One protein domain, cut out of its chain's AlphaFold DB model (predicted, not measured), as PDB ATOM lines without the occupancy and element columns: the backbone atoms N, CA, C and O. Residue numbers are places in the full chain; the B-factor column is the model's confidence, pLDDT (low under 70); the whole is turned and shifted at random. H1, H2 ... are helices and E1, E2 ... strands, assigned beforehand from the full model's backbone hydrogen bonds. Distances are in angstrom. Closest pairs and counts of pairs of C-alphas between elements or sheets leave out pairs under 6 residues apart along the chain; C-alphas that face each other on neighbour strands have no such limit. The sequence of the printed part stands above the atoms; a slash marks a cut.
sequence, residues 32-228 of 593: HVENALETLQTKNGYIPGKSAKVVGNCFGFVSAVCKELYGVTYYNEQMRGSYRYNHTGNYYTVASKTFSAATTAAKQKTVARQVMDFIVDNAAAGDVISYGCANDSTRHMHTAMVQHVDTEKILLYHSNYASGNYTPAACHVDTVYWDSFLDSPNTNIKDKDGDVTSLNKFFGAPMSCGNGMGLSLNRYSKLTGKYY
ATOM      1  N   HIS A  32      18.039  69.861 140.185       68.69
ATOM      2  CA  HIS A  32      17.659  71.084 139.472       68.69
ATOM      3  C   HIS A  32      17.006  72.143 140.378       68.69
ATOM      4  O   HIS A  32      17.194  73.338 140.152       68.69
ATOM      5  N   VAL A  33      16.236  71.732 141.394       78.38
ATOM      6  CA  VAL A  33      15.648  72.658 142.372       78.38
ATOM      7  C   VAL A  33      16.721  73.172 143.315       78.38
ATOM      8  O   VAL A  33      16.717  74.361 143.617       78.38
ATOM      9  N   GLU A  34      17.652  72.307 143.720       81.44
ATOM     10  CA  GLU A  34      18.817  72.699 144.520       81.44
ATOM     11  C   GLU A  34      19.636  73.761 143.784       81.44
ATOM     12  O   GLU A  34      19.815  74.856 144.308       81.44
ATOM     13  N   ASN A  35      19.984  73.509 142.520       80.19
ATOM     14  CA  ASN A  35      20.713  74.452 141.668       80.19
ATOM     15  C   ASN A  35      19.934  75.765 141.456       80.19
ATOM     16  O   ASN A  35      20.517  76.850 141.417       80.19
ATOM     17  N   ALA A  36      18.605  75.697 141.300       83.38
ATOM     18  CA  ALA A  36      17.765  76.888 141.153       83.38
ATOM     19  C   ALA A  36      17.738  77.722 142.441       83.38
ATOM     20  O   ALA A  36      17.781  78.953 142.385       83.38
ATOM     21  N   LEU A  37      17.697  77.062 143.596       88.38
ATOM     22  CA  LEU A  37      17.805  77.711 144.891       88.38
ATOM     23  C   LEU A  37      19.207  78.298 145.120       88.38
ATOM     24  O   LEU A  37      19.302  79.449 145.536       88.38
ATOM     25  N   GLU A  38      20.280  77.580 144.785       88.62
ATOM     26  CA  GLU A  38      21.664  78.086 144.826       88.62
ATOM     27  C   GLU A  38      21.834  79.314 143.927       88.62
ATOM     28  O   GLU A  38      22.416  80.324 144.320       88.62
ATOM     29  N   THR A  39      21.241  79.281 142.734       87.88
ATOM     30  CA  THR A  39      21.217  80.437 141.833       87.88
ATOM     31  C   THR A  39      20.461  81.600 142.470       87.88
ATOM     32  O   THR A  39      20.940  82.736 142.447       87.88
ATOM     33  N   LEU A  40      19.298  81.346 143.077       88.69
ATOM     34  CA  LEU A  40      18.517  82.382 143.752       88.69
ATOM     35  C   LEU A  40      19.295  83.020 144.911       88.69
ATOM     36  O   LEU A  40      19.207  84.232 145.095       88.69
ATOM     37  N   GLN A  41      20.117  82.250 145.625       91.38
ATOM     38  CA  GLN A  41      21.003  82.743 146.685       91.38
ATOM     39  C   GLN A  41      22.085  83.717 146.185       91.38
ATOM     40  O   GLN A  41      22.751  84.353 146.994       91.38
ATOM     41  N   THR A  42      22.252  83.913 144.876       90.31
ATOM     42  CA  THR A  42      23.124  84.971 144.327       90.31
ATOM     43  C   THR A  42      22.385  86.294 144.082       90.31
ATOM     44  O   THR A  42      23.006  87.322 143.803       90.31
ATOM     45  N   LYS A  43      21.050  86.309 144.197       90.44
ATOM     46  CA  LYS A  43      20.198  87.460 143.871       90.44
ATOM     47  C   LYS A  43      20.007  88.380 145.080       90.44
ATOM     48  O   LYS A  43      19.711  87.927 146.183       90.44
ATOM     49  N   ASN A  44      20.095  89.697 144.876       87.81
ATOM     50  CA  ASN A  44      19.867  90.691 145.935       87.81
ATOM     51  C   ASN A  44      18.528  90.462 146.667       87.81
ATOM     52  O   ASN A  44      17.475  90.360 146.035       87.81
ATOM     53  N   GLY A  45      18.574  90.411 148.002       85.00
ATOM     54  CA  GLY A  45      17.432  90.055 148.854       85.00
ATOM     55  C   GLY A  45      17.336  88.565 149.207       85.00
ATOM     56  O   GLY A  45      16.509  88.193 150.031       85.00
ATOM     57  N   TYR A  46      18.166  87.713 148.605       89.44
ATOM     58  CA  TYR A  46      18.157  86.258 148.791       89.44
ATOM     59  C   TYR A  46      19.540  85.712 149.201       89.44
ATOM     60  O   TYR A  46      19.666  84.552 149.579       89.44
ATOM     61  N   ILE A  47      20.571  86.555 149.211       88.81
ATOM     62  CA  ILE A  47      21.945  86.149 149.524       88.81
ATOM     63  C   ILE A  47      22.099  85.811 151.016       88.81
ATOM     64  O   ILE A  47      21.843  86.696 151.841       88.81
ATOM     65  N   PRO A  48      22.538  84.588 151.385       88.00
ATOM     66  CA  PRO A  48      22.840  84.235 152.772       88.00
ATOM     67  C   PRO A  48      23.831  85.222 153.408       88.00
ATOM     68  O   PRO A  48      24.795  85.655 152.777       88.00
ATOM     69  N   GLY A  49      23.563  85.642 154.645       83.12
ATOM     70  CA  GLY A  49      24.357  86.649 155.358       83.12
ATOM     71  C   GLY A  49      24.148  88.101 154.892       83.12
ATOM     72  O   GLY A  49      24.793  89.010 155.416       83.12
ATOM     73  N   LYS A  50      23.256  88.361 153.924       85.75
ATOM     74  CA  LYS A  50      22.864  89.715 153.481       85.75
ATOM     75  C   LYS A  50      21.400  90.001 153.796       85.75
ATOM     76  O   LYS A  50      20.652  89.112 154.187       85.75
ATOM     77  N   SER A  51      20.999  91.262 153.609       85.88
ATOM     78  CA  SER A  51      19.630  91.706 153.869       85.88
ATOM     79  C   SER A  51      18.601  90.920 153.050       85.88
ATOM     80  O   SER A  51      18.725  90.822 151.828       85.88
ATOM     81  N   ALA A  52      17.587  90.384 153.727       85.19
ATOM     82  CA  ALA A  52      16.508  89.602 153.162       85.19
ATOM     83  C   ALA A  52      15.491  90.461 152.418       85.19
ATOM     84  O   ALA A  52      15.252  91.626 152.736       85.19
ATOM     85  N   LYS A  53      14.847  89.846 151.426       84.31
ATOM     86  CA  LYS A  53      13.815  90.471 150.599       84.31
ATOM     87  C   LYS A  53      12.592  90.879 151.418       84.31
ATOM     88  O   LYS A  53      11.960  91.885 151.106       84.31
ATOM     89  N   VAL A  54      12.257  90.077 152.426       83.44
ATOM     90  CA  VAL A  54      11.162  90.303 153.370       83.44
ATOM     91  C   VAL A  54      11.750  90.261 154.775       83.44
ATOM     92  O   VAL A  54      12.438  89.307 155.127       83.44
ATOM     93  N   VAL A  55      11.490  91.302 155.565       75.31
ATOM     94  CA  VAL A  55      12.015  91.469 156.929       75.31
ATOM     95  C   VAL A  55      10.948  91.050 157.946       75.31
ATOM     96  O   VAL A  55       9.762  91.304 157.743       75.31
ATOM     97  N   GLY A  56      11.359  90.418 159.049       66.75
ATOM     98  CA  GLY A  56      10.501  90.204 160.222       66.75
ATOM     99  C   GLY A  56       9.561  88.988 160.205       66.75
ATOM    100  O   GLY A  56       8.883  88.774 161.205       66.75
ATOM    101  N   ASN A  57       9.519  88.164 159.146       74.50
ATOM    102  CA  ASN A  57       8.721  86.923 159.130       74.50
ATOM    103  C   ASN A  57       9.266  85.857 158.148       74.50
ATOM    104  O   ASN A  57       9.279  86.082 156.936       74.50
ATOM    105  N   CYS A  58       9.632  84.671 158.657       80.88
ATOM    106  CA  CYS A  58      10.158  83.524 157.889       80.88
ATOM    107  C   CYS A  58       9.167  83.030 156.845       80.88
ATOM    108  O   CYS A  58       9.547  82.697 155.726       80.88
ATOM    109  N   PHE A  59       7.882  83.029 157.196       82.00
ATOM    110  CA  PHE A  59       6.827  82.668 156.267       82.00
ATOM    111  C   PHE A  59       6.803  83.632 155.066       82.00
ATOM    112  O   PHE A  59       6.763  83.195 153.917       82.00
ATOM    113  N   GLY A  60       6.887  84.945 155.318       83.06
ATOM    114  CA  GLY A  60       6.900  85.961 154.262       83.06
ATOM    115  C   GLY A  60       8.113  85.825 153.342       83.06
ATOM    116  O   GLY A  60       7.988  85.964 152.125       83.06
ATOM    117  N   PHE A  61       9.268  85.474 153.906       88.06
ATOM    118  CA  PHE A  61      10.467  85.171 153.133       88.06
ATOM    119  C   PHE A  61      10.315  83.914 152.275       88.06
ATOM    120  O   PHE A  61      10.527  83.984 151.067       88.06
ATOM    121  N   VAL A  62       9.884  82.790 152.855       89.06
ATOM    122  CA  VAL A  62       9.661  81.542 152.106       89.06
ATOM    123  C   VAL A  62       8.613  81.751 151.012       89.06
ATOM    124  O   VAL A  62       8.773  81.262 149.897       89.06
ATOM    125  N   SER A  63       7.587  82.556 151.277       86.50
ATOM    126  CA  SER A  63       6.594  82.964 150.286       86.50
ATOM    127  C   SER A  63       7.189  83.793 149.141       86.50
ATOM    128  O   SER A  63       6.877  83.538 147.974       86.50
ATOM    129  N   ALA A  64       8.117  84.709 149.433       87.50
ATOM    130  CA  ALA A  64       8.867  85.442 148.413       87.50
ATOM    131  C   ALA A  64       9.824  84.540 147.616       87.50
ATOM    132  O   ALA A  64       9.954  84.721 146.406       87.50
ATOM    133  N   VAL A  65      10.462  83.558 148.258       90.00
ATOM    134  CA  VAL A  65      11.293  82.537 147.595       90.00
ATOM    135  C   VAL A  65      10.438  81.688 146.654       90.00
ATOM    136  O   VAL A  65      10.781  81.520 145.488       90.00
ATOM    137  N   CYS A  66       9.267  81.236 147.107       87.69
ATOM    138  CA  CYS A  66       8.305  80.504 146.282       87.69
ATOM    139  C   CYS A  66       7.838  81.318 145.068       87.69
ATOM    140  O   CYS A  66       7.703  80.769 143.971       87.69
ATOM    141  N   LYS A  67       7.645  82.634 145.232       86.00
ATOM    142  CA  LYS A  67       7.272  83.525 144.128       86.00
ATOM    143  C   LYS A  67       8.360  83.597 143.063       86.00
ATOM    144  O   LYS A  67       8.029  83.562 141.882       86.00
ATOM    145  N   GLU A  68       9.625  83.660 143.460       87.75
ATOM    146  CA  GLU A  68      10.753  83.676 142.522       87.75
ATOM    147  C   GLU A  68      10.971  82.315 141.851       87.75
ATOM    148  O   GLU A  68      11.126  82.253 140.634       87.75
ATOM    149  N   LEU A  69      10.933  81.217 142.613       84.25
ATOM    150  CA  LEU A  69      11.185  79.873 142.079       84.25
ATOM    151  C   LEU A  69      10.033  79.360 141.211       84.25
ATOM    152  O   LEU A  69      10.242  78.791 140.139       84.25
ATOM    153  N   TYR A  70       8.799  79.539 141.677       82.06
ATOM    154  CA  TYR A  70       7.630  78.863 141.115       82.06
ATOM    155  C   TYR A  70       6.637  79.819 140.454       82.06
ATOM    156  O   TYR A  70       5.706  79.359 139.787       82.06
ATOM    157  N   GLY A  71       6.837  81.135 140.576       80.88
ATOM    158  CA  GLY A  71       5.911  82.146 140.059       80.88
ATOM    159  C   GLY A  71       4.626  82.270 140.881       80.88
ATOM    160  O   GLY A  71       3.678  82.912 140.435       80.88
ATOM    161  N   VAL A  72       4.570  81.653 142.065       78.06
ATOM    162  CA  VAL A  72       3.388  81.637 142.935       78.06
ATOM    163  C   VAL A  72       3.745  82.026 144.359       78.06
ATOM    164  O   VAL A  72       4.820  81.731 144.860       78.06
ATOM    165  N   THR A  73       2.815  82.681 145.038       80.38
ATOM    166  CA  THR A  73       2.960  82.999 146.463       80.38
ATOM    167  C   THR A  73       2.591  81.761 147.279       80.38
ATOM    168  O   THR A  73       1.534  81.169 147.046       80.38
ATOM    169  N   TYR A  74       3.444  81.369 148.224       79.69
ATOM    170  CA  TYR A  74       3.048  80.437 149.282       79.69
ATOM    171  C   TYR A  74       2.166  81.232 150.245       79.69
ATOM    172  O   TYR A  74       2.615  82.237 150.794       79.69
ATOM    173  N   TYR A  75       0.883  80.897 150.346       71.38
ATOM    174  CA  TYR A  75      -0.063  81.635 151.191       71.38
ATOM    175  C   TYR A  75       0.137  81.242 152.649       71.38
ATOM    176  O   TYR A  75       0.649  80.166 152.894       71.38
ATOM    177  N   ASN A  76      -0.201  82.116 153.606       63.62
ATOM    178  CA  ASN A  76       0.032  81.879 155.037       63.62
ATOM    179  C   ASN A  76      -0.830  80.721 155.510       63.62
ATOM    180  O   ASN A  76      -1.949  80.926 155.978       63.62
ATOM    181  N   GLU A  77      -0.333  79.509 155.289       62.41
ATOM    182  CA  GLU A  77      -1.036  78.280 155.574       62.41
ATOM    183  C   GLU A  77      -1.085  78.177 157.100       62.41
ATOM    184  O   GLU A  77      -0.133  77.777 157.757       62.41
ATOM    185  N   GLN A  78      -2.162  78.673 157.700       54.78
ATOM    186  CA  GLN A  78      -2.324  78.628 159.146       54.78
ATOM    187  C   GLN A  78      -2.548  77.176 159.574       54.78
ATOM    188  O   GLN A  78      -3.390  76.485 158.995       54.78
ATOM    189  N   MET A  79      -1.836  76.729 160.614       57.03
ATOM    190  CA  MET A  79      -2.092  75.435 161.249       57.03
ATOM    191  C   MET A  79      -3.563  75.330 161.658       57.03
ATOM    192  O   MET A  79      -4.048  76.119 162.471       57.03
ATOM    193  N   ARG A  80      -4.268  74.320 161.142       54.47
ATOM    194  CA  ARG A  80      -5.585  73.908 161.644       54.47
ATOM    195  C   ARG A  80      -5.513  72.444 162.065       54.47
ATOM    196  O   ARG A  80      -4.877  71.658 161.378       54.47
ATOM    197  N   GLY A  81      -6.123  72.136 163.219       52.09
ATOM    198  CA  GLY A  81      -6.279  70.820 163.870       52.09
ATOM    199  C   GLY A  81      -5.445  69.646 163.333       52.09
ATOM    200  O   GLY A  81      -5.637  69.207 162.200       52.09
ATOM    201  N   SER A  82      -4.572  69.081 164.177       52.31
ATOM    202  CA  SER A  82      -3.741  67.909 163.836       52.31
ATOM    203  C   SER A  82      -2.833  68.104 162.607       52.31
ATOM    204  O   SER A  82      -2.599  67.157 161.862       52.31
ATOM    205  N   TYR A  83      -2.309  69.323 162.404       59.78
ATOM    206  CA  TYR A  83      -1.303  69.661 161.380       59.78
ATOM    207  C   TYR A  83      -1.701  69.362 159.935       59.78
ATOM    208  O   TYR A  83      -0.864  69.010 159.105       59.78
ATOM    209  N   ARG A  84      -2.982  69.566 159.621       53.25
ATOM    210  CA  ARG A  84      -3.480  69.584 158.246       53.25
ATOM    211  C   ARG A  84      -3.438  71.021 157.731       53.25
ATOM    212  O   ARG A  84      -4.096  71.900 158.288       53.25
ATOM    213  N   TYR A  85      -2.671  71.264 156.673       60.12
ATOM    214  CA  TYR A  85      -2.622  72.566 156.015       60.12
ATOM    215  C   TYR A  85      -3.658  72.608 154.885       60.12
ATOM    216  O   TYR A  85      -3.731  71.708 154.051       60.12
ATOM    217  N   ASN A  86      -4.508  73.639 154.883       56.12
ATOM    218  CA  ASN A  86      -5.485  73.848 153.816       56.12
ATOM    219  C   ASN A  86      -4.821  74.672 152.711       56.12
ATOM    220  O   ASN A  86      -4.693  75.891 152.823       56.12
ATOM    221  N   HIS A  87      -4.383  74.001 151.651       66.38
ATOM    222  CA  HIS A  87      -3.744  74.670 150.528       66.38
ATOM    223  C   HIS A  87      -4.784  75.376 149.655       66.38
ATOM    224  O   HIS A  87      -5.791  74.793 149.262       66.38
ATOM    225  N   THR A  88      -4.508  76.620 149.269       58.53
ATOM    226  CA  THR A  88      -5.369  77.410 148.370       58.53
ATOM    227  C   THR A  88      -5.189  77.055 146.882       58.53
ATOM    228  O   THR A  88      -5.666  77.782 146.014       58.53
ATOM    229  N   GLY A  89      -4.524  75.930 146.570       63.25
ATOM    230  CA  GLY A  89      -4.519  75.299 145.238       63.25
ATOM    231  C   GLY A  89      -3.151  75.129 144.564       63.25
ATOM    232  O   GLY A  89      -3.047  74.405 143.576       63.25
ATOM    233  N   ASN A  90      -2.090  75.748 145.087       73.44
ATOM    234  CA  ASN A  90      -0.751  75.677 144.485       73.44
ATOM    235  C   ASN A  90       0.173  74.659 145.150       73.44
ATOM    236  O   ASN A  90       1.137  74.243 144.524       73.44
ATOM    237  N   TYR A  91      -0.104  74.271 146.389       79.06
ATOM    238  CA  TYR A  91       0.699  73.323 147.155       79.06
ATOM    239  C   TYR A  91      -0.160  72.141 147.593       79.06
ATOM    240  O   TYR A  91      -1.389  72.229 147.605       79.06
ATOM    241  N   TYR A  92       0.491  71.035 147.929       76.94
ATOM    242  CA  TYR A  92      -0.122  69.897 148.596       76.94
ATOM    243  C   TYR A  92       0.799  69.383 149.704       76.94
ATOM    244  O   TYR A  92       2.023  69.481 149.606       76.94
ATOM    245  N   THR A  93       0.207  68.826 150.757       81.69
ATOM    246  CA  THR A  93       0.947  68.193 151.849       81.69
ATOM    247  C   THR A  93       1.478  66.853 151.345       81.69
ATOM    248  O   THR A  93       0.695  65.975 150.985       81.69
ATOM    249  N   VAL A  94       2.800  66.702 151.308       80.94
ATOM    250  CA  VAL A  94       3.486  65.444 150.976       80.94
ATOM    251  C   VAL A  94       3.339  64.467 152.132       80.94
ATOM    252  O   VAL A  94       2.909  63.333 151.950       80.94
ATOM    253  N   ALA A  95       3.663  64.940 153.331       83.38
ATOM    254  CA  ALA A  95       3.552  64.180 154.556       83.38
ATOM    255  C   ALA A  95       3.343  65.140 155.726       83.38
ATOM    256  O   ALA A  95       3.848  66.263 155.732       83.38
ATOM    257  N   SER A  96       2.627  64.679 156.744       85.81
ATOM    258  CA  SER A  96       2.511  65.378 158.021       85.81
ATOM    259  C   SER A  96       2.511  64.371 159.162       85.81
ATOM    260  O   SER A  96       2.055  63.235 159.007       85.81
ATOM    261  N   LYS A  97       3.052  64.772 160.313       86.00
ATOM    262  CA  LYS A  97       3.111  63.922 161.505       86.00
ATOM    263  C   LYS A  97       3.056  64.763 162.770       86.00
ATOM    264  O   LYS A  97       3.625  65.850 162.835       86.00
ATOM    265  N   THR A  98       2.360  64.239 163.777       87.94
ATOM    266  CA  THR A  98       2.413  64.744 165.153       87.94
ATOM    267  C   THR A  98       3.244  63.780 165.987       87.94
ATOM    268  O   THR A  98       2.992  62.575 165.997       87.94
ATOM    269  N   PHE A  99       4.237  64.319 166.671       89.69
ATOM    270  CA  PHE A  99       5.135  63.641 167.583       89.69
ATOM    271  C   PHE A  99       4.728  63.940 169.024       89.69
ATOM    272  O   PHE A  99       4.268  65.039 169.337       89.69
ATOM    273  N   SER A 100       4.896  62.963 169.909       89.38
ATOM    274  CA  SER A 100       4.527  63.095 171.318       89.38
ATOM    275  C   SER A 100       5.408  64.106 172.064       89.38
ATOM    276  O   SER A 100       6.527  64.415 171.657       89.38
ATOM    277  N   ALA A 101       4.896  64.628 173.183       89.81
ATOM    278  CA  ALA A 101       5.631  65.547 174.047       89.81
ATOM    279  C   ALA A 101       6.906  64.912 174.622       89.81
ATOM    280  O   ALA A 101       6.870  63.865 175.279       89.81
ATOM    281  N   ALA A 102       8.030  65.598 174.427       89.75
ATOM    282  CA  ALA A 102       9.351  65.196 174.879       89.75
ATOM    283  C   ALA A 102       9.899  66.189 175.918       89.75
ATOM    284  O   ALA A 102      10.744  67.043 175.636       89.75
ATOM    285  N   THR A 103       9.394  66.069 177.148       85.50
ATOM    286  CA  THR A 103       9.764  66.928 178.288       85.50
ATOM    287  C   THR A 103      10.987  66.437 179.069       85.50
ATOM    288  O   THR A 103      11.463  67.136 179.957       85.50
ATOM    289  N   THR A 104      11.523  65.254 178.745       89.06
ATOM    290  CA  THR A 104      12.739  64.693 179.358       89.06
ATOM    291  C   THR A 104      13.808  64.428 178.301       89.06
ATOM    292  O   THR A 104      13.477  64.107 177.159       89.06
ATOM    293  N   ALA A 105      15.090  64.490 178.678       86.69
ATOM    294  CA  ALA A 105      16.212  64.283 177.754       86.69
ATOM    295  C   ALA A 105      16.138  62.938 177.000       86.69
ATOM    296  O   ALA A 105      16.370  62.885 175.796       86.69
ATOM    297  N   ALA A 106      15.735  61.855 177.679       87.69
ATOM    298  CA  ALA A 106      15.567  60.543 177.049       87.69
ATOM    299  C   ALA A 106      14.458  60.545 175.980       87.69
ATOM    300  O   ALA A 106      14.675  60.077 174.863       87.69
ATOM    301  N   LYS A 107      13.291  61.136 176.285       91.06
ATOM    302  CA  LYS A 107      12.192  61.266 175.314       91.06
ATOM    303  C   LYS A 107      12.570  62.180 174.149       91.06
ATOM    304  O   LYS A 107      12.156  61.916 173.027       91.06
ATOM    305  N   GLN A 108      13.376  63.215 174.393       90.88
ATOM    306  CA  GLN A 108      13.849  64.128 173.348       90.88
ATOM    307  C   GLN A 108      14.694  63.401 172.304       90.88
ATOM    308  O   GLN A 108      14.439  63.588 171.122       90.88
ATOM    309  N   LYS A 109      15.619  62.519 172.707       92.56
ATOM    310  CA  LYS A 109      16.408  61.716 171.753       92.56
ATOM    311  C   LYS A 109      15.533  60.759 170.935       92.56
ATOM    312  O   LYS A 109      15.722  60.624 169.728       92.56
ATOM    313  N   THR A 110      14.541  60.122 171.567       92.81
ATOM    314  CA  THR A 110      13.593  59.241 170.863       92.81
ATOM    315  C   THR A 110      12.771  60.003 169.828       92.81
ATOM    316  O   THR A 110      12.667  59.560 168.686       92.81
ATOM    317  N   VAL A 111      12.198  61.148 170.206       94.06
ATOM    318  CA  VAL A 111      11.388  61.953 169.284       94.06
ATOM    319  C   VAL A 111      12.259  62.595 168.200       94.06
ATOM    320  O   VAL A 111      11.848  62.599 167.046       94.06
ATOM    321  N   ALA A 112      13.484  63.024 168.516       95.62
ATOM    322  CA  ALA A 112      14.435  63.539 167.529       95.62
ATOM    323  C   ALA A 112      14.717  62.520 166.417       95.62
ATOM    324  O   ALA A 112      14.681  62.881 165.243       95.62
ATOM    325  N   ARG A 113      14.899  61.236 166.762       94.44
ATOM    326  CA  ARG A 113      15.040  60.170 165.759       94.44
ATOM    327  C   ARG A 113      13.803  60.032 164.884       94.44
ATOM    328  O   ARG A 113      13.924  60.012 163.672       94.44
ATOM    329  N   GLN A 114      12.613  60.046 165.480       94.25
ATOM    330  CA  GLN A 114      11.368  59.985 164.710       94.25
ATOM    331  C   GLN A 114      11.183  61.188 163.775       94.25
ATOM    332  O   GLN A 114      10.592  61.027 162.707       94.25
ATOM    333  N   VAL A 115      11.628  62.380 164.188       94.62
ATOM    334  CA  VAL A 115      11.606  63.600 163.368       94.62
ATOM    335  C   VAL A 115      12.596  63.480 162.213       94.62
ATOM    336  O   VAL A 115      12.211  63.751 161.080       94.62
ATOM    337  N   MET A 116      13.827  63.034 162.482       94.56
ATOM    338  CA  MET A 116      14.841  62.778 161.457       94.56
ATOM    339  C   MET A 116      14.338  61.761 160.432       94.56
ATOM    340  O   MET A 116      14.280  62.097 159.256       94.56
ATOM    341  N   ASP A 117      13.911  60.573 160.874       89.75
ATOM    342  CA  ASP A 117      13.412  59.508 159.994       89.75
ATOM    343  C   ASP A 117      12.267  60.036 159.118       89.75
ATOM    344  O   ASP A 117      12.278  59.903 157.901       89.75
ATOM    345  N   PHE A 118      11.308  60.749 159.723       89.75
ATOM    346  CA  PHE A 118      10.208  61.358 158.981       89.75
ATOM    347  C   PHE A 118      10.687  62.354 157.914       89.75
ATOM    348  O   PHE A 118      10.142  62.363 156.812       89.75
ATOM    349  N   ILE A 119      11.666  63.207 158.224       92.88
ATOM    350  CA  ILE A 119      12.192  64.189 157.270       92.88
ATOM    351  C   ILE A 119      12.967  63.485 156.154       92.88
ATOM    352  O   ILE A 119      12.696  63.754 154.988       92.88
ATOM    353  N   VAL A 120      13.881  62.573 156.487       87.12
ATOM    354  CA  VAL A 120      14.716  61.855 155.511       87.12
ATOM    355  C   VAL A 120      13.859  61.019 154.553       87.12
ATOM    356  O   VAL A 120      14.125  61.021 153.351       87.12
ATOM    357  N   ASP A 121      12.794  60.390 155.058       83.50
ATOM    358  CA  ASP A 121      11.898  59.541 154.265       83.50
ATOM    359  C   ASP A 121      10.939  60.328 153.350       83.50
ATOM    360  O   ASP A 121      10.381  59.757 152.413       83.50
ATOM    361  N   ASN A 122      10.666  61.611 153.635       82.94
ATOM    362  CA  ASN A 122       9.554  62.333 152.990       82.94
ATOM    363  C   ASN A 122       9.918  63.689 152.371       82.94
ATOM    364  O   ASN A 122       9.249  64.119 151.426       82.94
ATOM    365  N   ALA A 123      10.911  64.397 152.907       88.00
ATOM    366  CA  ALA A 123      11.280  65.726 152.433       88.00
ATOM    367  C   ALA A 123      12.092  65.641 151.141       88.00
ATOM    368  O   ALA A 123      12.739  64.642 150.864       88.00
ATOM    369  N   ALA A 124      12.082  66.700 150.345       85.31
ATOM    370  CA  ALA A 124      12.993  66.855 149.222       85.31
ATOM    371  C   ALA A 124      13.274  68.341 148.964       85.31
ATOM    372  O   ALA A 124      12.539  69.212 149.436       85.31
ATOM    373  N   ALA A 125      14.311  68.649 148.181       87.31
ATOM    374  CA  ALA A 125      14.644  70.029 147.837       87.31
ATOM    375  C   ALA A 125      13.460  70.790 147.207       87.31
ATOM    376  O   ALA A 125      12.790  70.309 146.276       87.31
ATOM    377  N   GLY A 126      13.217  72.003 147.706       86.38
ATOM    378  CA  GLY A 126      12.079  72.844 147.329       86.38
ATOM    379  C   GLY A 126      10.782  72.582 148.096       86.38
ATOM    380  O   GLY A 126       9.775  73.236 147.811       86.38
ATOM    381  N   ASP A 127      10.778  71.639 149.038       89.69
ATOM    382  CA  ASP A 127       9.658  71.486 149.960       89.69
ATOM    383  C   ASP A 127       9.671  72.592 151.010       89.69
ATOM    384  O   ASP A 127      10.716  73.023 151.498       89.69
ATOM    385  N   VAL A 128       8.481  73.031 151.395       89.50
ATOM    386  CA  VAL A 128       8.298  73.963 152.499       89.50
ATOM    387  C   VAL A 128       8.002  73.162 153.761       89.50
ATOM    388  O   VAL A 128       6.968  72.498 153.852       89.50
ATOM    389  N   ILE A 129       8.898  73.236 154.745       90.12
ATOM    390  CA  ILE A 129       8.682  72.661 156.075       90.12
ATOM    391  C   ILE A 129       7.951  73.686 156.932       90.12
ATOM    392  O   ILE A 129       8.416  74.817 157.075       90.12
ATOM    393  N   SER A 130       6.837  73.280 157.538       86.44
ATOM    394  CA  SER A 130       6.109  74.087 158.524       86.44
ATOM    395  C   SER A 130       5.835  73.271 159.787       86.44
ATOM    396  O   SER A 130       5.269  72.178 159.713       86.44
ATOM    397  N   TYR A 131       6.224  73.785 160.954       86.81
ATOM    398  CA  TYR A 131       6.173  73.041 162.220       86.81
ATOM    399  C   TYR A 131       5.973  73.953 163.443       86.81
ATOM    400  O   TYR A 131       6.039  75.174 163.318       86.81
ATOM    401  N   GLY A 132       5.683  73.365 164.614       84.50
ATOM    402  CA  GLY A 132       5.474  74.087 165.884       84.50
ATOM    403  C   GLY A 132       4.933  73.209 167.020       84.50
ATOM    404  O   GLY A 132       4.922  71.984 166.876       84.50
ATOM    405  N   CYS A 133       4.474  73.810 168.128       84.94
ATOM    406  CA  CYS A 133       3.818  73.096 169.242       84.94
ATOM    407  C   CYS A 133       2.444  72.523 168.852       84.94
ATOM    408  O   CYS A 133       1.626  73.212 168.243       84.94
ATOM    409  N   ALA A 134       2.140  71.288 169.263       80.56
ATOM    410  CA  ALA A 134       0.924  70.597 168.842       80.56
ATOM    411  C   ALA A 134      -0.372  71.244 169.312       80.56
ATOM    412  O   ALA A 134      -0.553  71.542 170.493       80.56
ATOM    413  N   ASN A 135      -1.285  71.421 168.348       74.50
ATOM    414  CA  ASN A 135      -2.566  72.106 168.516       74.50
ATOM    415  C   ASN A 135      -2.416  73.543 169.059       74.50
ATOM    416  O   ASN A 135      -3.295  74.027 169.767       74.50
ATOM    417  N   ASP A 136      -1.313  74.221 168.721       72.69
ATOM    418  CA  ASP A 136      -1.011  75.594 169.127       72.69
ATOM    419  C   ASP A 136      -0.510  76.403 167.923       72.69
ATOM    420  O   ASP A 136       0.469  76.045 167.276       72.69
ATOM    421  N   SER A 137      -1.202  77.501 167.614       68.62
ATOM    422  CA  SER A 137      -0.922  78.351 166.447       68.62
ATOM    423  C   SER A 137      -0.045  79.567 166.768       68.62
ATOM    424  O   SER A 137      -0.011  80.531 166.005       68.62
ATOM    425  N   THR A 138       0.643  79.557 167.911       69.44
ATOM    426  CA  THR A 138       1.416  80.715 168.383       69.44
ATOM    427  C   THR A 138       2.809  80.346 168.878       69.44
ATOM    428  O   THR A 138       3.759  81.098 168.653       69.44
ATOM    429  N   ARG A 139       2.978  79.187 169.526       75.31
ATOM    430  CA  ARG A 139       4.261  78.795 170.122       75.31
ATOM    431  C   ARG A 139       5.132  77.982 169.170       75.31
ATOM    432  O   ARG A 139       4.704  76.978 168.605       75.31
ATOM    433  N   HIS A 140       6.395  78.398 169.075       77.69
ATOM    434  CA  HIS A 140       7.457  77.732 168.310       77.69
ATOM    435  C   HIS A 140       7.103  77.460 166.840       77.69
ATOM    436  O   HIS A 140       7.642  76.532 166.245       77.69
ATOM    437  N   MET A 141       6.201  78.256 166.255       79.44
ATOM    438  CA  MET A 141       5.856  78.146 164.844       79.44
ATOM    439  C   MET A 141       6.979  78.677 163.967       79.44
ATOM    440  O   MET A 141       7.446  79.798 164.172       79.44
ATOM    441  N   HIS A 142       7.363  77.897 162.961       83.12
ATOM    442  CA  HIS A 142       8.374  78.318 162.000       83.12
ATOM    443  C   HIS A 142       8.159  77.671 160.631       83.12
ATOM    444  O   HIS A 142       7.563  76.594 160.511       83.12
ATOM    445  N   THR A 143       8.670  78.338 159.598       85.38
ATOM    446  CA  THR A 143       8.621  77.876 158.209       85.38
ATOM    447  C   THR A 143       9.983  78.065 157.552       85.38
ATOM    448  O   THR A 143      10.578  79.139 157.655       85.38
ATOM    449  N   ALA A 144      10.458  77.037 156.851       90.75
ATOM    450  CA  ALA A 144      11.686  77.084 156.062       90.75
ATOM    451  C   ALA A 144      11.526  76.327 154.742       90.75
ATOM    452  O   ALA A 144      10.683  75.438 154.620       90.75
ATOM    453  N   MET A 145      12.347  76.687 153.762       91.62
ATOM    454  CA  MET A 145      12.487  75.948 152.513       91.62
ATOM    455  C   MET A 145      13.595  74.902 152.669       91.62
ATOM    456  O   MET A 145      14.683  75.235 153.137       91.62
ATOM    457  N   VAL A 146      13.352  73.659 152.259       93.12
ATOM    458  CA  VAL A 146      14.403  72.637 152.178       93.12
ATOM    459  C   VAL A 146      15.321  72.984 151.016       93.12
ATOM    460  O   VAL A 146      14.906  72.931 149.856       93.12
ATOM    461  N   GLN A 147      16.563  73.344 151.328       91.50
ATOM    462  CA  GLN A 147      17.606  73.548 150.329       91.50
ATOM    463  C   GLN A 147      18.143  72.209 149.828       91.50
ATOM    464  O   GLN A 147      18.304  72.034 148.629       91.50
ATOM    465  N   HIS A 148      18.420  71.298 150.757       88.38
ATOM    466  CA  HIS A 148      18.993  69.980 150.509       88.38
ATOM    467  C   HIS A 148      18.681  69.077 151.706       88.38
ATOM    468  O   HIS A 148      18.593  69.576 152.831       88.38
ATOM    469  N   VAL A 149      18.526  67.775 151.492       88.69
ATOM    470  CA  VAL A 149      18.335  66.787 152.562       88.69
ATOM    471  C   VAL A 149      18.938  65.458 152.136       88.69
ATOM    472  O   VAL A 149      18.673  64.998 151.032       88.69
ATOM    473  N   ASP A 150      19.718  64.845 153.015       85.06
ATOM    474  CA  ASP A 150      20.310  63.523 152.825       85.06
ATOM    475  C   ASP A 150      20.347  62.762 154.168       85.06
ATOM    476  O   ASP A 150      19.713  63.158 155.153       85.06
ATOM    477  N   THR A 151      21.062  61.638 154.214       84.94
ATOM    478  CA  THR A 151      21.217  60.818 155.425       84.94
ATOM    479  C   THR A 151      22.197  61.393 156.450       84.94
ATOM    480  O   THR A 151      22.292  60.850 157.545       84.94
ATOM    481  N   GLU A 152      22.916  62.471 156.133       89.12
ATOM    482  CA  GLU A 152      23.879  63.142 157.018       89.12
ATOM    483  C   GLU A 152      23.315  64.442 157.615       89.12
ATOM    484  O   GLU A 152      23.597  64.776 158.773       89.12
ATOM    485  N   LYS A 153      22.523  65.196 156.843       90.56
ATOM    486  CA  LYS A 153      22.058  66.539 157.206       90.56
ATOM    487  C   LYS A 153      20.821  67.008 156.433       90.56
ATOM    488  O   LYS A 153      20.415  66.456 155.412       90.56
ATOM    489  N   ILE A 154      20.278  68.133 156.891       93.62
ATOM    490  CA  ILE A 154      19.353  68.981 156.133       93.62
ATOM    491  C   ILE A 154      19.861  70.423 156.107       93.62
ATOM    492  O   ILE A 154      20.299  70.955 157.129       93.62
ATOM    493  N   LEU A 155      19.785  71.058 154.938       93.19
ATOM    494  CA  LEU A 155      20.016  72.489 154.765       93.19
ATOM    495  C   LEU A 155      18.666  73.192 154.642       93.19
ATOM    496  O   LEU A 155      17.809  72.811 153.838       93.19
ATOM    497  N   LEU A 156      18.489  74.246 155.426       92.50
ATOM    498  CA  LEU A 156      17.245  74.989 155.548       92.50
ATOM    499  C   LEU A 156      17.481  76.425 155.111       92.50
ATOM    500  O   LEU A 156      18.274  77.145 155.708       92.50
ATOM    501  N   TYR A 157      16.762  76.849 154.080       91.50
ATOM    502  CA  TYR A 157      16.804  78.211 153.583       91.50
ATOM    503  C   TYR A 157      15.642  79.022 154.156       91.50
ATOM    504  O   TYR A 157      14.464  78.730 153.916       91.50
ATOM    505  N   HIS A 158      15.968  80.031 154.959       86.25
ATOM    506  CA  HIS A 158      14.983  80.858 155.650       86.25
ATOM    507  C   HIS A 158      15.541  82.245 155.994       86.25
ATOM    508  O   HIS A 158      16.694  82.576 155.738       86.25
ATOM    509  N   SER A 159      14.696  83.082 156.588       79.69
ATOM    510  CA  SER A 159      15.092  84.343 157.220       79.69
ATOM    511  C   SER A 159      14.609  84.351 158.665       79.69
ATOM    512  O   SER A 159      13.550  83.780 158.929       79.69
ATOM    513  N   ASN A 160      15.319  85.054 159.551       71.81
ATOM    514  CA  ASN A 160      14.975  85.294 160.961       71.81
ATOM    515  C   ASN A 160      14.426  84.070 161.727       71.81
ATOM    516  O   ASN A 160      13.232  83.811 161.697       71.81
ATOM    517  N   TYR A 161      15.259  83.365 162.488       57.44
ATOM    518  CA  TYR A 161      14.792  82.465 163.548       57.44
ATOM    519  C   TYR A 161      14.664  83.255 164.858       57.44
ATOM    520  O   TYR A 161      15.621  83.900 165.286       57.44
ATOM    521  N   ALA A 162      13.500  83.205 165.518       46.03
ATOM    522  CA  ALA A 162      13.299  83.828 166.826       46.03
ATOM    523  C   ALA A 162      14.033  83.039 167.927       46.03
ATOM    524  O   ALA A 162      13.434  82.334 168.738       46.03
ATOM    525  N   SER A 163      15.356  83.170 167.983       44.53
ATOM    526  CA  SER A 163      16.135  82.920 169.192       44.53
ATOM    527  C   SER A 163      17.106  84.075 169.383       44.53
ATOM    528  O   SER A 163      17.830  84.419 168.455       44.53
ATOM    529  N   GLY A 164      17.053  84.702 170.560       45.38
ATOM    530  CA  GLY A 164      17.675  85.995 170.845       45.38
ATOM    531  C   GLY A 164      19.131  86.133 170.390       45.38
ATOM    532  O   GLY A 164      19.933  85.222 170.594       45.38
ATOM    533  N   ASN A 165      19.415  87.325 169.844       45.78
ATOM    534  CA  ASN A 165      20.705  87.932 169.466       45.78
ATOM    535  C   ASN A 165      21.057  88.044 167.967       45.78
ATOM    536  O   ASN A 165      22.163  88.478 167.662       45.78
ATOM    537  N   TYR A 166      20.137  87.790 167.028       47.22
ATOM    538  CA  TYR A 166      20.368  88.086 165.601       47.22
ATOM    539  C   TYR A 166      19.675  89.383 165.160       47.22
ATOM    540  O   TYR A 166      18.512  89.624 165.492       47.22
ATOM    541  N   THR A 167      20.385  90.241 164.421       51.94
ATOM    542  CA  THR A 167      19.811  91.473 163.864       51.94
ATOM    543  C   THR A 167      18.775  91.142 162.776       51.94
ATOM    544  O   THR A 167      18.983  90.228 161.979       51.94
ATOM    545  N   PRO A 168      17.640  91.866 162.696       55.06
ATOM    546  CA  PRO A 168      16.369  91.322 162.185       55.06
ATOM    547  C   PRO A 168      16.255  91.167 160.660       55.06
ATOM    548  O   PRO A 168      15.158  90.942 160.148       55.06
ATOM    549  N   ALA A 169      17.346  91.356 159.920       66.94
ATOM    550  CA  ALA A 169      17.284  91.729 158.516       66.94
ATOM    551  C   ALA A 169      17.894  90.716 157.541       66.94
ATOM    552  O   ALA A 169      17.817  91.010 156.359       66.94
ATOM    553  N   ALA A 170      18.484  89.583 157.952       79.38
ATOM    554  CA  ALA A 170      19.296  88.742 157.054       79.38
ATOM    555  C   ALA A 170      18.658  87.410 156.588       79.38
ATOM    556  O   ALA A 170      17.816  86.819 157.271       79.38
ATOM    557  N   CYS A 171      19.076  86.944 155.402       84.25
ATOM    558  CA  CYS A 171      18.839  85.583 154.899       84.25
ATOM    559  C   CYS A 171      19.839  84.593 155.502       84.25
ATOM    560  O   CYS A 171      21.014  84.931 155.658       84.25
ATOM    561  N   HIS A 172      19.411  83.352 155.718       84.25
ATOM    562  CA  HIS A 172      20.237  82.271 156.253       84.25
ATOM    563  C   HIS A 172      20.018  80.971 155.476       84.25
ATOM    564  O   HIS A 172      18.894  80.660 155.074       84.25
ATOM    565  N   VAL A 173      21.101  80.219 155.281       89.44
ATOM    566  CA  VAL A 173      21.059  78.795 154.937       89.44
ATOM    567  C   VAL A 173      21.725  78.076 156.095       89.44
ATOM    568  O   VAL A 173      22.950  78.046 156.181       89.44
ATOM    569  N   ASP A 174      20.910  77.560 157.006       89.19
ATOM    570  CA  ASP A 174      21.391  76.894 158.210       89.19
ATOM    571  C   ASP A 174      21.359  75.378 158.017       89.19
ATOM    572  O   ASP A 174      20.503  74.834 157.318       89.19
ATOM    573  N   THR A 175      22.308  74.687 158.643       92.19
ATOM    574  CA  THR A 175      22.413  73.227 158.571       92.19
ATOM    575  C   THR A 175      21.981  72.602 159.892       92.19
ATOM    576  O   THR A 175      22.319  73.100 160.968       92.19
ATOM    577  N   VAL A 176      21.253  71.490 159.818       94.44
ATOM    578  CA  VAL A 176      21.060  70.568 160.941       94.44
ATOM    579  C   VAL A 176      21.742  69.259 160.570       94.44
ATOM    580  O   VAL A 176      21.302  68.571 159.651       94.44
ATOM    581  N   TYR A 177      22.826  68.933 161.269       94.62
ATOM    582  CA  TYR A 177      23.506  67.648 161.129       94.62
ATOM    583  C   TYR A 177      22.785  66.602 161.970       94.62
ATOM    584  O   TYR A 177      22.552  66.823 163.163       94.62
ATOM    585  N   TRP A 178      22.444  65.463 161.374       95.12
ATOM    586  CA  TRP A 178      21.591  64.479 162.033       95.12
ATOM    587  C   TRP A 178      22.236  63.865 163.269       95.12
ATOM    588  O   TRP A 178      21.598  63.833 164.318       95.12
ATOM    589  N   ASP A 179      23.516  63.503 163.209       93.38
ATOM    590  CA  ASP A 179      24.239  62.972 164.372       93.38
ATOM    591  C   ASP A 179      24.232  63.954 165.551       93.38
ATOM    592  O   ASP A 179      23.962  63.582 166.695       93.38
ATOM    593  N   SER A 180      24.447  65.240 165.259       94.94
ATOM    594  CA  SER A 180      24.398  66.306 166.260       94.94
ATOM    595  C   SER A 180      22.994  66.487 166.836       94.94
ATOM    596  O   SER A 180      22.828  66.600 168.054       94.94
ATOM    597  N   PHE A 181      21.976  66.499 165.975       95.81
ATOM    598  CA  PHE A 181      20.582  66.654 166.372       95.81
ATOM    599  C   PHE A 181      20.095  65.488 167.233       95.81
ATOM    600  O   PHE A 181      19.397  65.710 168.219       95.81
ATOM    601  N   LEU A 182      20.489  64.258 166.909       94.88
ATOM    602  CA  LEU A 182      20.150  63.073 167.695       94.88
ATOM    603  C   LEU A 182      20.827  63.071 169.070       94.88
ATOM    604  O   LEU A 182      20.235  62.582 170.040       94.88
ATOM    605  N   ASP A 183      22.048  63.601 169.173       94.25
ATOM    606  CA  ASP A 183      22.752  63.668 170.451       94.25
ATOM    607  C   ASP A 183      22.252  64.805 171.351       94.25
ATOM    608  O   ASP A 183      22.000  64.589 172.540       94.25
ATOM    609  N   SER A 184      22.050  65.996 170.784       93.00
ATOM    610  CA  SER A 184      21.682  67.208 171.524       93.00
ATOM    611  C   SER A 184      20.521  67.964 170.853       93.00
ATOM    612  O   SER A 184      20.713  69.079 170.357       93.00
ATOM    613  N   PRO A 185      19.282  67.423 170.877       92.69
ATOM    614  CA  PRO A 185      18.187  67.935 170.049       92.69
ATOM    615  C   PRO A 185      17.773  69.377 170.350       92.69
ATOM    616  O   PRO A 185      17.321  70.087 169.463       92.69
ATOM    617  N   ASN A 186      17.922  69.835 171.595       90.56
ATOM    618  CA  ASN A 186      17.475  71.159 172.046       90.56
ATOM    619  C   ASN A 186      18.585  72.217 172.118       90.56
ATOM    620  O   ASN A 186      18.326  73.355 172.527       90.56
ATOM    621  N   THR A 187      19.802  71.865 171.712       90.94
ATOM    622  CA  THR A 187      20.984  72.712 171.876       90.94
ATOM    623  C   THR A 187      21.651  72.910 170.528       90.94
ATOM    624  O   THR A 187      22.147  71.956 169.941       90.94
ATOM    625  N   ASN A 188      21.677  74.154 170.044       91.00
ATOM    626  CA  ASN A 188      22.472  74.494 168.866       91.00
ATOM    627  C   ASN A 188      23.950  74.247 169.166       91.00
ATOM    628  O   ASN A 188      24.441  74.686 170.210       91.00
ATOM    629  N   ILE A 189      24.648  73.600 168.241       90.75
ATOM    630  CA  ILE A 189      26.097  73.463 168.325       90.75
ATOM    631  C   ILE A 189      26.720  74.705 167.715       90.75
ATOM    632  O   ILE A 189      26.273  75.182 166.671       90.75
ATOM    633  N   LYS A 190      27.715  75.242 168.412       85.62
ATOM    634  CA  LYS A 190      28.474  76.406 167.982       85.62
ATOM    635  C   LYS A 190      29.940  76.040 167.823       85.62
ATOM    636  O   LYS A 190      30.432  75.187 168.564       85.62
ATOM    637  N   ASP A 191      30.613  76.657 166.865       80.94
ATOM    638  CA  ASP A 191      32.069  76.580 166.768       80.94
ATOM    639  C   ASP A 191      32.759  77.480 167.812       80.94
ATOM    640  O   ASP A 191      32.122  78.092 168.674       80.94
ATOM    641  N   LYS A 192      34.096  77.514 167.761       75.19
ATOM    642  CA  LYS A 192      34.936  78.299 168.678       75.19
ATOM    643  C   LYS A 192      34.742  79.808 168.517       75.19
ATOM    644  O   LYS A 192      34.986  80.533 169.478       75.19
ATOM    645  N   ASP A 193      34.302  80.245 167.342       72.81
ATOM    646  CA  ASP A 193      34.106  81.651 166.997       72.81
ATOM    647  C   ASP A 193      32.682  82.128 167.359       72.81
ATOM    648  O   ASP A 193      32.403  83.328 167.387       72.81
ATOM    649  N   GLY A 194      31.805  81.197 167.759       71.00
ATOM    650  CA  GLY A 194      30.463  81.453 168.284       71.00
ATOM    651  C   GLY A 194      29.343  81.304 167.253       71.00
ATOM    652  O   GLY A 194      28.168  81.489 167.619       71.00
ATOM    653  N   ASP A 195      29.685  80.931 166.017       74.94
ATOM    654  CA  ASP A 195      28.757  80.703 164.912       74.94
ATOM    655  C   ASP A 195      28.072  79.342 165.045       74.94
ATOM    656  O   ASP A 195      28.619  78.384 165.593       74.94
ATOM    657  N   VAL A 196      26.818  79.254 164.595       80.94
ATOM    658  CA  VAL A 196      26.020  78.027 164.718       80.94
ATOM    659  C   VAL A 196      26.426  77.042 163.625       80.94
ATOM    660  O   VAL A 196      26.158  77.271 162.451       80.94
ATOM    661  N   THR A 197      27.016  75.916 164.022       84.25
ATOM    662  CA  THR A 197      27.407  74.826 163.117       84.25
ATOM    663  C   THR A 197      26.308  73.789 162.931       84.25
ATOM    664  O   THR A 197      26.213  73.190 161.866       84.25
ATOM    665  N   SER A 198      25.449  73.585 163.936       91.44
ATOM    666  CA  SER A 198      24.236  72.772 163.790       91.44
ATOM    667  C   SER A 198      23.066  73.415 164.520       91.44
ATOM    668  O   SER A 198      23.092  73.581 165.745       91.44
ATOM    669  N   LEU A 199      22.012  73.757 163.780       90.81
ATOM    670  CA  LEU A 199      20.830  74.457 164.285       90.81
ATOM    671  C   LEU A 199      19.810  73.489 164.920       90.81
ATOM    672  O   LEU A 199      18.618  73.531 164.629       90.81
ATOM    673  N   ASN A 200      20.257  72.595 165.803       92.69
ATOM    674  CA  ASN A 200      19.417  71.529 166.372       92.69
ATOM    675  C   ASN A 200      18.126  72.057 167.016       92.69
ATOM    676  O   ASN A 200      17.047  71.487 166.840       92.69
ATOM    677  N   LYS A 201      18.213  73.199 167.712       89.88
ATOM    678  CA  LYS A 201      17.086  73.812 168.425       89.88
ATOM    679  C   LYS A 201      15.928  74.172 167.495       89.88
ATOM    680  O   LYS A 201      14.808  74.271 167.992       89.88
ATOM    681  N   PHE A 202      16.190  74.332 166.194       88.56
ATOM    682  CA  PHE A 202      15.177  74.566 165.168       88.56
ATOM    683  C   PHE A 202      14.041  73.550 165.269       88.56
ATOM    684  O   PHE A 202      12.892  73.942 165.453       88.56
ATOM    685  N   PHE A 203      14.369  72.256 165.250       90.69
ATOM    686  CA  PHE A 203      13.403  71.177 165.458       90.69
ATOM    687  C   PHE A 203      13.271  70.785 166.933       90.69
ATOM    688  O   PHE A 203      12.215  70.319 167.345       90.69
ATOM    689  N   GLY A 204      14.311  71.010 167.738       89.38
ATOM    690  CA  GLY A 204      14.350  70.725 169.171       89.38
ATOM    691  C   GLY A 204      13.228  71.347 169.985       89.38
ATOM    692  O   GLY A 204      12.436  70.645 170.620       89.38
ATOM    693  N   ALA A 205      13.180  72.680 169.962       87.88
ATOM    694  CA  ALA A 205      12.334  73.483 170.838       87.88
ATOM    695  C   ALA A 205      10.846  73.067 170.840       87.88
ATOM    696  O   ALA A 205      10.287  72.897 171.928       87.88
ATOM    697  N   PRO A 206      10.186  72.849 169.684       87.38
ATOM    698  CA  PRO A 206       8.780  72.444 169.664       87.38
ATOM    699  C   PRO A 206       8.524  71.030 170.216       87.38
ATOM    700  O   PRO A 206       7.407  70.747 170.645       87.38
ATOM    701  N   MET A 207       9.518  70.133 170.269       89.44
ATOM    702  CA  MET A 207       9.324  68.792 170.850       89.44
ATOM    703  C   MET A 207       9.040  68.850 172.355       89.44
ATOM    704  O   MET A 207       8.387  67.962 172.903       89.44
ATOM    705  N   SER A 208       9.521  69.893 173.035       86.19
ATOM    706  CA  SER A 208       9.350  70.073 174.478       86.19
ATOM    707  C   SER A 208       8.046  70.773 174.870       86.19
ATOM    708  O   SER A 208       7.801  70.982 176.059       86.19
ATOM    709  N   CYS A 209       7.170  71.085 173.911       83.88
ATOM    710  CA  CYS A 209       5.823  71.555 174.219       83.88
ATOM    711  C   CYS A 209       5.004  70.441 174.890       83.88
ATOM    712  O   CYS A 209       5.089  69.278 174.501       83.88
ATOM    713  N   GLY A 210       4.144  70.793 175.853       81.44
ATOM    714  CA  GLY A 210       3.316  69.819 176.585       81.44
ATOM    715  C   GLY A 210       2.394  68.963 175.705       81.44
ATOM    716  O   GLY A 210       2.068  67.842 176.077       81.44
ATOM    717  N   ASN A 211       2.041  69.451 174.513       81.75
ATOM    718  CA  ASN A 211       1.214  68.727 173.544       81.75
ATOM    719  C   ASN A 211       2.039  67.945 172.501       81.75
ATOM    720  O   ASN A 211       1.460  67.196 171.718       81.75
ATOM    721  N   GLY A 212       3.367  68.105 172.479       86.31
ATOM    722  CA  GLY A 212       4.248  67.570 171.438       86.31
ATOM    723  C   GLY A 212       4.505  68.533 170.284       86.31
ATOM    724  O   GLY A 212       4.161  69.713 170.358       86.31
ATOM    725  N   MET A 213       5.127  68.017 169.228       88.12
ATOM    726  CA  MET A 213       5.473  68.752 168.009       88.12
ATOM    727  C   MET A 213       4.633  68.225 166.861       88.12
ATOM    728  O   MET A 213       4.419  67.025 166.756       88.12
ATOM    729  N   GLY A 214       4.236  69.077 165.934       85.56
ATOM    730  CA  GLY A 214       3.824  68.599 164.622       85.56
ATOM    731  C   GLY A 214       4.515  69.340 163.505       85.56
ATOM    732  O   GLY A 214       5.017  70.453 163.674       85.56
ATOM    733  N   LEU A 215       4.577  68.647 162.378       87.62
ATOM    734  CA  LEU A 215       5.402  68.985 161.237       87.62
ATOM    735  C   LEU A 215       4.653  68.583 159.967       87.62
ATOM    736  O   LEU A 215       4.075  67.496 159.901       87.62
ATOM    737  N   SER A 216       4.668  69.468 158.974       85.94
ATOM    738  CA  SER A 216       4.171  69.211 157.623       85.94
ATOM    739  C   SER A 216       5.221  69.574 156.587       85.94
ATOM    740  O   SER A 216       5.927  70.577 156.731       85.94
ATOM    741  N   LEU A 217       5.284  68.756 155.543       87.88
ATOM    742  CA  LEU A 217       6.092  68.958 154.349       87.88
ATOM    743  C   LEU A 217       5.150  69.280 153.195       87.88
ATOM    744  O   LEU A 217       4.308  68.457 152.834       87.88
ATOM    745  N   ASN A 218       5.280  70.474 152.630       85.12
ATOM    746  CA  ASN A 218       4.368  70.985 151.613       85.12
ATOM    747  C   ASN A 218       5.119  71.206 150.296       85.12
ATOM    748  O   ASN A 218       6.154  71.872 150.270       85.12
ATOM    749  N   ARG A 219       4.582  70.686 149.189       85.50
ATOM    750  CA  ARG A 219       5.224  70.718 147.865       85.50
ATOM    751  C   ARG A 219       4.350  71.421 146.838       85.50
ATOM    752  O   ARG A 219       3.136  71.238 146.825       85.50
ATOM    753  N   TYR A 220       4.959  72.213 145.956       81.31
ATOM    754  CA  TYR A 220       4.231  72.902 144.885       81.31
ATOM    755  C   TYR A 220       3.646  71.887 143.886       81.31
ATOM    756  O   TYR A 220       4.373  71.121 143.251       81.31
ATOM    757  N   SER A 221       2.327  71.908 143.706       68.06
ATOM    758  CA  SER A 221       1.523  70.936 142.952       68.06
ATOM    759  C   SER A 221       1.837  70.877 141.456       68.06
ATOM    760  O   SER A 221       1.457  69.914 140.802       68.06
ATOM    761  N   LYS A 222       2.523  71.889 140.899       59.72
ATOM    762  CA  LYS A 222       2.997  71.895 139.503       59.72
ATOM    763  C   LYS A 222       4.506  71.685 139.363       59.72
ATOM    764  O   LYS A 222       4.995  71.725 138.236       59.72
ATOM    765  N   LEU A 223       5.256  71.408 140.440       53.31
ATOM    766  CA  LEU A 223       6.625  70.871 140.304       53.31
ATOM    767  C   LEU A 223       6.612  69.571 139.483       53.31
ATOM    768  O   LEU A 223       7.526  69.344 138.702       53.31
ATOM    769  N   THR A 224       5.526  68.798 139.572       48.66
ATOM    770  CA  THR A 224       5.237  67.603 138.762       48.66
ATOM    771  C   THR A 224       4.894  67.874 137.294       48.66
ATOM    772  O   THR A 224       4.852  66.940 136.507       48.66
ATOM    773  N   GLY A 225       4.661  69.131 136.898       43.06
ATOM    774  CA  GLY A 225       4.355  69.509 135.510       43.06
ATOM    775  C   GLY A 225       5.358  70.475 134.870       43.06
ATOM    776  O   GLY A 225       5.472  70.501 133.651       43.06
ATOM    777  N   LYS A 226       6.094  71.265 135.665       43.16
ATOM    778  CA  LYS A 226       7.075  72.254 135.179       43.16
ATOM    779  C   LYS A 226       8.520  71.732 135.187       43.16
ATOM    780  O   LYS A 226       9.345  72.286 134.477       43.16
ATOM    781  N   TYR A 227       8.815  70.677 135.956       47.06
ATOM    782  CA  TYR A 227      10.175  70.133 136.118       47.06
ATOM    783  C   TYR A 227      10.248  68.593 136.051       47.06
ATOM    784  O   TYR A 227      11.228  67.999 136.478       47.06
ATOM    785  N   TYR A 228       9.212  67.934 135.523       43.72
ATOM    786  CA  TYR A 228       9.155  66.471 135.333       43.72
ATOM    787  C   TYR A 228       9.324  66.040 133.868       43.72
ATOM    788  O   TYR A 228       8.977  64.916 133.519       43.72
TER     789      TYR A 228
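What this domain is: This is residues 32 to 228 of the 593 residues of the protein "Lyzozyme M1 (1 4-beta-N-acetylmuramidase)" of Clostridium sp. CAG:217 (UniProt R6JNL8). A strongly twisted sheet of six strands curls round the long helix H3, with the short helix H5 on the same face; H1 and H2 cover part of the opposite face, which makes three layers. H4 and the short strand E6 sit by the edge strand E5, and H6 follows E7 at the end of the printed part. The printed part has 197 residues, with six named helices and seven named strands in the order H1 H2 E1 H3 E2 E3 E4 E5 H4 E6 H5 E7 H6, of mixed class. The sheet runs E1 E7 E2 E3 E4 E5, antiparallel throughout. The whole is compact, with a radius of gyration of the C-alphas of 15.8 A, and rounded, spanning 44 by 41 by 30 A.

Where its parts are: H1, residues 32 to 40, begins at C-alpha 32 (17.659, 71.084, 139.472). H2 is residues 58 to 70, 17.6 A. E1, residues 91 to 99, 23.0 A, bends by 56 degrees at residue 94. H3 is residues 105 to 122, 25.7 A, from C-alpha 105 at (16.212, 64.283, 177.754). E2 is residues 128 to 133; E3, residues 142 to 149, bends by 63 degrees at residue 146. E4 is residues 153 to 159, E5 171 to 177, H4 178 to 183, E6 196 to 198 and H5 201 to 207. E7, residues 213 to 220, 23.5 A, ends at (4.231, 72.902, 144.885), and H6 is residues 223 to 226.

How they stand to each other: E2 E3 E4 E5 form a meander, each strand the antiparallel neighbour of the one before. N 129 and O 144 of E2 and E3 are 2.8 A apart, N 157 and O 145 of E4 and E3 2.8 A, and N 156 and O 174 of E4 and E5 2.8 A, within hydrogen-bond range. So are N 94 and O 217 of E1 and E7, 2.8 A, and N 128 and O 218 of E2 and E7, 2.8 A. E1, H3 and E2 are a split strand-helix-strand unit, two strands running the same way with E7 between them, and its crossover is right-handed. H2 is on the sheet at a height of 6.4 A, its closest C-alphas to E3 those of Phe 59 and Thr 143, 5.5 A. H2 touches H1 at a steep tilt of 66 degrees, closest at the C-alphas of Leu 69 and Ala 36, 7.3 A. H3 touches H4 at a shallow tilt of 14 degrees, opposite ways, closest at the C-alphas of Lys 109 and Leu 182, 5.7 A. H4 only grazes the sheet, E6 pairs with no named strand, and H6 is not on the sheet. In H1, H2, H3 and H4 every O i to N i+4 pair is within hydrogen-bond range; H5 has 1 of 3, with 2 of 4 O i to N i+3 pairs, and H6 is too short for an O i to N i+4 pair.

The domain as a whole: The C-alphas farthest apart are those of Gly 89 and Lys 192, 46.0 A. The printed part has no cut. The links H1 to H2, H2 to E1, E4 to E5 and H4 to E6 are long. The mean pLDDT of the printed part is 81.0; it is under 70 at residues 32, 56, 76 to 89, 137 to 138, 161 to 169 and 221 to 228.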